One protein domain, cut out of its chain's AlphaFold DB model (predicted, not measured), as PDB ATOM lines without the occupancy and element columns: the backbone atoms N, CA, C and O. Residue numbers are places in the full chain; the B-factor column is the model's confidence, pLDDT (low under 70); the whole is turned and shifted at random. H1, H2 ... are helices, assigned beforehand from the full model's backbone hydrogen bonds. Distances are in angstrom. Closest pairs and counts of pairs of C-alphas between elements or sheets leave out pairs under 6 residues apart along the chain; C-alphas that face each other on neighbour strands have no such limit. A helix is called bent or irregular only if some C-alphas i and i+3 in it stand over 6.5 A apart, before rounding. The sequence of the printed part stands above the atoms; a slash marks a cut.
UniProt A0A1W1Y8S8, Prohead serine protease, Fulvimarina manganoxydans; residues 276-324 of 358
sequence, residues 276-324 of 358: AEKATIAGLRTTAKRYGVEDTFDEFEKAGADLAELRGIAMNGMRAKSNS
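This is residues 276 to 324 of the 358 residues of the protein "Prohead serine protease" of Fulvimarina manganoxydans (UniProt A0A1W1Y8S8). What would one see first in this model? A small bundle of three helices, in which the two long ones, H1 and H3, lie side by side and run the same way, while the shorter H2 packs on both and runs opposite ways to them. The three centres make a triangle, and the chain folds back twice, at residues 292 to 293 and at residues 303 to 306. What is it made of, and how large is it? The printed part has 49 residues with three named helices, in the order H1, H2, H3, and no named strand; its class is all helix. It is compact, with a radius of gyration of the C-alphas of 9.9 A, and elongated, with spans of 30 by 19 by 15 A.

Where are the two longest helices? H1 is residues 276 to 291, 23.0 A from its first C-alpha at (47.028, -10.573, -40.370) to its last at (28.085, 1.313, -45.836). H3 is residues 307 to 322, 22.2 A long, and its last C-alpha is at (22.286, -2.575, -51.598). Where is the shorter helix? H2 is residues 294 to 302, 12.1 A from first to last C-alpha.

How do the long helices stand to each other? H1 and H3 touch, with 19 pairs of C-alphas within 8 A; the closest C-alphas are those of Ala 288 and Ala 314, 4.5 A apart. They run the same way at a shallow tilt of 20 degrees. How does H2 stand to them? H1 touches H2 with residues 285 to 288 alone, the closest C-alphas being those of Ala 288 and Glu 294, 4.9 A apart; this helical hairpin has a shallow tilt of 27 degrees, opposite ways. H3 touches H2 with residues 310 to 314 alone, the closest C-alphas being those of Phe 297 and Ile 313, 6.4 A apart; this helical hairpin has a shallow tilt of 9 degrees, opposite ways. What do the backbones show? In H1, H2 and H3 every O i to N i+4 pair is within hydrogen-bond range, and no helix is bent.

How far does the whole reach? The two C-alphas farthest apart are those of Ala 276 and Ser 324, at 32.2 A. Is it printed without a break? The printed part has no cut, and the links H1 to H2 and H2 to H3 are both tight. Where is confidence low? The mean pLDDT of the printed part is 76.1; residue 276 and residues 319 to 324, of which 319 to 322 belong to H3, are under 70.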
ATOM      1  N   ALA A 276      47.906 -10.195 -39.262       68.12
ATOM      2  CA  ALA A 276      47.028 -10.573 -40.370       68.12
ATOM      3  C   ALA A 276      45.539 -10.325 -40.052       68.12
ATOM      4  O   ALA A 276      44.788  -9.838 -40.903       68.12
ATOM      5  N   GLU A 277      45.107 -10.600 -38.819       71.44
ATOM      6  CA  GLU A 277      43.743 -10.297 -38.371       71.44
ATOM      7  C   GLU A 277      43.514  -8.791 -38.264       71.44
ATOM      8  O   GLU A 277      42.498  -8.303 -38.748       71.44
ATOM      9  N   LYS A 278      44.476  -8.025 -37.733       78.12
ATOM     10  CA  LYS A 278      44.391  -6.553 -37.700       78.12
ATOM     11  C   LYS A 278      44.275  -5.958 -39.106       78.12
ATOM     12  O   LYS A 278      43.450  -5.074 -39.325       78.12
ATOM     13  N   ALA A 279      45.049  -6.464 -40.070       75.88
ATOM     14  CA  ALA A 279      44.965  -6.030 -41.466       75.88
ATOM     15  C   ALA A 279      43.600  -6.362 -42.093       75.88
ATOM     16  O   ALA A 279      43.015  -5.539 -42.800       75.88
ATOM     17  N   THR A 280      43.053  -7.541 -41.788       81.75
ATOM     18  CA  THR A 280      41.727  -7.949 -42.276       81.75
ATOM     19  C   THR A 280      40.624  -7.083 -41.668       81.75
ATOM     20  O   THR A 280      39.727  -6.630 -42.380       81.75
ATOM     21  N   ILE A 281      40.715  -6.782 -40.374       84.38
ATOM     22  CA  ILE A 281      39.763  -5.920 -39.670       84.38
ATOM     23  C   ILE A 281      39.824  -4.487 -40.197       84.38
ATOM     24  O   ILE A 281      38.776  -3.887 -40.409       84.38
ATOM     25  N   ALA A 282      41.003  -3.961 -40.532       83.88
ATOM     26  CA  ALA A 282      41.127  -2.659 -41.193       83.88
ATOM     27  C   ALA A 282      40.417  -2.622 -42.566       83.88
ATOM     28  O   ALA A 282      39.750  -1.637 -42.908       83.88
ATOM     29  N   GLY A 283      40.491  -3.712 -43.339       83.06
ATOM     30  CA  GLY A 283      39.748  -3.858 -44.595       83.06
ATOM     31  C   GLY A 283      38.228  -3.925 -44.390       83.06
ATOM     32  O   GLY A 283      37.459  -3.278 -45.110       83.06
ATOM     33  N   LEU A 284      37.778  -4.655 -43.367       85.75
ATOM     34  CA  LEU A 284      36.361  -4.750 -43.006       85.75
ATOM     35  C   LEU A 284      35.814  -3.426 -42.466       85.75
ATOM     36  O   LEU A 284      34.727  -3.021 -42.864       85.75
ATOM     37  N   ARG A 285      36.592  -2.694 -41.668       85.31
ATOM     38  CA  ARG A 285      36.272  -1.349 -41.176       85.31
ATOM     39  C   ARG A 285      36.110  -0.346 -42.320       85.31
ATOM     40  O   ARG A 285      35.163   0.432 -42.336       85.31
ATOM     41  N   THR A 286      36.968  -0.424 -43.342       87.12
ATOM     42  CA  THR A 286      36.818   0.375 -44.576       87.12
ATOM     43  C   THR A 286      35.494   0.068 -45.287       87.12
ATOM     44  O   THR A 286      34.826   0.967 -45.804       87.12
ATOM     45  N   THR A 287      35.086  -1.202 -45.281       80.62
ATOM     46  CA  THR A 287      33.805  -1.655 -45.842       80.62
ATOM     47  C   THR A 287      32.629  -1.158 -44.991       80.62
ATOM     48  O   THR A 287      31.693  -0.575 -45.528       80.62
ATOM     49  N   ALA A 288      32.707  -1.276 -43.664       82.12
ATOM     50  CA  ALA A 288      31.710  -0.767 -42.723       82.12
ATOM     51  C   ALA A 288      31.498   0.752 -42.859       82.12
ATOM     52  O   ALA A 288      30.356   1.205 -42.955       82.12
ATOM     53  N   LYS A 289      32.582   1.531 -42.996       86.38
ATOM     54  CA  LYS A 289      32.541   2.977 -43.274       86.38
ATOM     55  C   LYS A 289      31.817   3.303 -44.577       86.38
ATOM     56  O   LYS A 289      30.951   4.175 -44.605       86.38
ATOM     57  N   ARG A 290      32.114   2.575 -45.660       81.19
ATOM     58  CA  ARG A 290      31.442   2.760 -46.963       81.19
ATOM     59  C   ARG A 290      29.923   2.581 -46.854       81.19
ATOM     60  O   ARG A 290      29.155   3.286 -47.522       81.19
ATOM     61  N   TYR A 291      29.490   1.663 -45.997       81.19
ATOM     62  CA  TYR A 291      28.085   1.313 -45.836       81.19
ATOM     63  C   TYR A 291      27.395   1.955 -44.623       81.19
ATOM     64  O   TYR A 291      26.212   1.712 -44.422       81.19
ATOM     65  N   GLY A 292      28.070   2.854 -43.898       81.81
ATOM     66  CA  GLY A 292      27.470   3.645 -42.816       81.81
ATOM     67  C   GLY A 292      27.215   2.875 -41.518       81.81
ATOM     68  O   GLY A 292      26.373   3.294 -40.737       81.81
ATOM     69  N   VAL A 293      27.920   1.762 -41.293       85.69
ATOM     70  CA  VAL A 293      27.815   0.923 -40.077       85.69
ATOM     71  C   VAL A 293      29.112   0.937 -39.249       85.69
ATOM     72  O   VAL A 293      29.397  -0.007 -38.518       85.69
ATOM     73  N   GLU A 294      29.932   1.986 -39.398       86.06
ATOM     74  CA  GLU A 294      31.248   2.120 -38.743       86.06
ATOM     75  C   GLU A 294      31.127   2.184 -37.217       86.06
ATOM     76  O   GLU A 294      31.860   1.479 -36.535       86.06
ATOM     77  N   ASP A 295      30.160   2.936 -36.685       81.25
ATOM     78  CA  ASP A 295      29.990   3.095 -35.233       81.25
ATOM     79  C   ASP A 295      29.684   1.752 -34.553       81.25
ATOM     80  O   ASP A 295      30.336   1.369 -33.583       81.25
ATOM     81  N   THR A 296      28.766   0.970 -35.129       78.12
ATOM     82  CA  THR A 296      28.441  -0.380 -34.652       78.12
ATOM     83  C   THR A 296      29.616  -1.342 -34.829       78.12
ATOM     84  O   THR A 296      29.891  -2.160 -33.956       78.12
ATOM     85  N   PHE A 297      30.344  -1.255 -35.944       87.44
ATOM     86  CA  PHE A 297      31.532  -2.078 -36.167       87.44
ATOM     87  C   PHE A 297      32.614  -1.808 -35.105       87.44
ATOM     88  O   PHE A 297      33.207  -2.744 -34.569       87.44
ATOM     89  N   ASP A 298      32.830  -0.540 -34.753       82.56
ATOM     90  CA  ASP A 298      33.825  -0.101 -33.775       82.56
ATOM     91  C   ASP A 298      33.481  -0.501 -32.341       82.56
ATOM     92  O   ASP A 298      34.375  -0.842 -31.561       82.56
ATOM     93  N   GLU A 299      32.197  -0.474 -31.990       80.81
ATOM     94  CA  GLU A 299      31.699  -0.961 -30.703       80.81
ATOM     95  C   GLU A 299      31.948  -2.461 -30.536       80.81
ATOM     96  O   GLU A 299      32.507  -2.883 -29.522       80.81
ATOM     97  N   PHE A 300      31.618  -3.264 -31.552       78.19
ATOM     98  CA  PHE A 300      31.827  -4.713 -31.518       78.19
ATOM     99  C   PHE A 300      33.312  -5.080 -31.559       78.19
ATOM    100  O   PHE A 300      33.752  -5.996 -30.863       78.19
ATOM    101  N   GLU A 301      34.125  -4.322 -32.296       79.50
ATOM    102  CA  GLU A 301      35.573  -4.496 -32.276       79.50
ATOM    103  C   GLU A 301      36.151  -4.245 -30.872       79.50
ATOM    104  O   GLU A 301      36.946  -5.067 -30.404       79.50
ATOM    105  N   LYS A 302      35.734  -3.167 -30.188       80.25
ATOM    106  CA  LYS A 302      36.145  -2.857 -28.804       80.25
ATOM    107  C   LYS A 302      35.622  -3.873 -27.790       80.25
ATOM    108  O   LYS A 302      36.313  -4.149 -26.813       80.25
ATOM    109  N   ALA A 303      34.441  -4.439 -28.031       77.12
ATOM    110  CA  ALA A 303      33.858  -5.505 -27.218       77.12
ATOM    111  C   ALA A 303      34.581  -6.858 -27.376       77.12
ATOM    112  O   ALA A 303      34.291  -7.794 -26.634       77.12
ATOM    113  N   GLY A 304      35.545  -6.958 -28.299       77.31
ATOM    114  CA  GLY A 304      36.347  -8.161 -28.505       77.31
ATOM    115  C   GLY A 304      35.717  -9.182 -29.450       77.31
ATOM    116  O   GLY A 304      36.121 -10.340 -29.406       77.31
ATOM    117  N   ALA A 305      34.776  -8.759 -30.304       77.62
ATOM    118  CA  ALA A 305      34.137  -9.619 -31.300       77.62
ATOM    119  C   ALA A 305      35.162 -10.314 -32.209       77.62
ATOM    120  O   ALA A 305      36.248  -9.775 -32.490       77.62
ATOM    121  N   ASP A 306      34.810 -11.509 -32.671       80.81
ATOM    122  CA  ASP A 306      35.660 -12.280 -33.568       80.81
ATOM    123  C   ASP A 306      35.584 -11.768 -35.022       80.81
ATOM    124  O   ASP A 306      34.797 -10.888 -35.390       80.81
ATOM    125  N   LEU A 307      36.457 -12.289 -35.887       77.06
ATOM    126  CA  LEU A 307      36.543 -11.838 -37.277       77.06
ATOM    127  C   LEU A 307      35.276 -12.161 -38.089       77.06
ATOM    128  O   LEU A 307      34.953 -11.437 -39.036       77.06
ATOM    129  N   ALA A 308      34.572 -13.243 -37.752       70.81
ATOM    130  CA  ALA A 308      33.357 -13.654 -38.444       70.81
ATOM    131  C   ALA A 308      32.195 -12.714 -38.100       70.81
ATOM    132  O   ALA A 308      31.464 -12.298 -39.002       70.81
ATOM    133  N   GLU A 309      32.085 -12.304 -36.836       70.81
ATOM    134  CA  GLU A 309      31.109 -11.324 -36.355       70.81
ATOM    135  C   GLU A 309      31.334  -9.949 -36.995       70.81
ATOM    136  O   GLU A 309      30.414  -9.370 -37.578       70.81
ATOM    137  N   LEU A 310      32.581  -9.463 -37.000       75.12
ATOM    138  CA  LEU A 310      32.944  -8.195 -37.645       75.12
ATOM    139  C   LEU A 310      32.669  -8.225 -39.156       75.12
ATOM    140  O   LEU A 310      32.129  -7.271 -39.726       75.12
ATOM    141  N   ARG A 311      32.974  -9.344 -39.824       84.31
ATOM    142  CA  ARG A 311      32.648  -9.535 -41.246       84.31
ATOM    143  C   ARG A 311      31.140  -9.546 -41.482       84.31
ATOM    144  O   ARG A 311      30.689  -8.966 -42.470       84.31
ATOM    145  N   GLY A 312      30.374 -10.164 -40.587       74.62
ATOM    146  CA  GLY A 312      28.915 -10.167 -40.617       74.62
ATOM    147  C   GLY A 312      28.335  -8.755 -40.550       74.62
ATOM    148  O   GLY A 312      27.494  -8.409 -41.376       74.62
ATOM    149  N   ILE A 313      28.837  -7.907 -39.649       74.88
ATOM    150  CA  ILE A 313      28.394  -6.509 -39.506       74.88
ATOM    151  C   ILE A 313      28.698  -5.701 -40.774       74.88
ATOM    152  O   ILE A 313      27.806  -5.050 -41.324       74.88
ATOM    153  N   ALA A 314      29.925  -5.792 -41.296       81.69
ATOM    154  CA  ALA A 314      30.317  -5.078 -42.513       81.69
ATOM    155  C   ALA A 314      29.483  -5.508 -43.740       81.69
ATOM    156  O   ALA A 314      29.053  -4.665 -44.531       81.69
ATOM    157  N   MET A 315      29.209  -6.810 -43.881       80.94
ATOM    158  CA  MET A 315      28.403  -7.349 -44.983       80.94
ATOM    159  C   MET A 315      26.907  -7.074 -44.819       80.94
ATOM    160  O   MET A 315      26.217  -6.845 -45.811       80.94
ATOM    161  N   ASN A 316      26.392  -7.034 -43.590       73.12
ATOM    162  CA  ASN A 316      25.009  -6.641 -43.331       73.12
ATOM    163  C   ASN A 316      24.779  -5.164 -43.662       73.12
ATOM    164  O   ASN A 316      23.753  -4.843 -44.257       73.12
ATOM    165  N   GLY A 317      25.752  -4.286 -43.390       71.12
ATOM    166  CA  GLY A 317      25.729  -2.904 -43.880       71.12
ATOM    167  C   GLY A 317      25.694  -2.832 -45.408       71.12
ATOM    168  O   GLY A 317      24.877  -2.106 -45.977       71.12
ATOM    169  N   MET A 318      26.515  -3.639 -46.092       71.38
ATOM    170  CA  MET A 318      26.479  -3.756 -47.556       71.38
ATOM    171  C   MET A 318      25.109  -4.218 -48.058       71.38
ATOM    172  O   MET A 318      24.599  -3.637 -49.010       71.38
ATOM    173  N   ARG A 319      24.495  -5.211 -47.405       67.50
ATOM    174  CA  ARG A 319      23.182  -5.758 -47.771       67.50
ATOM    175  C   ARG A 319      22.044  -4.765 -47.524       67.50
ATOM    176  O   ARG A 319      21.135  -4.655 -48.343       67.50
ATOM    177  N   ALA A 320      22.113  -4.016 -46.426       57.94
ATOM    178  CA  ALA A 320      21.155  -2.968 -46.095       57.94
ATOM    179  C   ALA A 320      21.239  -1.800 -47.088       57.94
ATOM    180  O   ALA A 320      20.207  -1.308 -47.536       57.94
ATOM    181  N   LYS A 321      22.456  -1.415 -47.502       55.03
ATOM    182  CA  LYS A 321      22.663  -0.342 -48.483       55.03
ATOM    183  C   LYS A 321      22.459  -0.789 -49.926       55.03
ATOM    184  O   LYS A 321      21.976  -0.000 -50.721       55.03
ATOM    185  N   SER A 322      22.716  -2.043 -50.293       51.88
ATOM    186  CA  SER A 322      22.286  -2.575 -51.598       51.88
ATOM    187  C   SER A 322      20.762  -2.628 -51.720       51.88
ATOM    188  O   SER A 322      20.244  -2.535 -52.824       51.88
ATOM    189  N   ASN A 323      20.054  -2.710 -50.588       42.69
ATOM    190  CA  ASN A 323      18.606  -2.520 -50.521       42.69
ATOM    191  C   ASN A 323      18.171  -1.042 -50.469       42.69
ATOM    192  O   ASN A 323      16.979  -0.781 -50.596       42.69
ATOM    193  N   SER A 324      19.088  -0.084 -50.270       38.72
ATOM    194  CA  SER A 324      18.762   1.345 -50.110       38.72
ATOM    195  C   SER A 324      19.538   2.316 -51.014       38.72
ATOM    196  O   SER A 324      19.351   3.523 -50.897       38.72
TER     197      SER A 324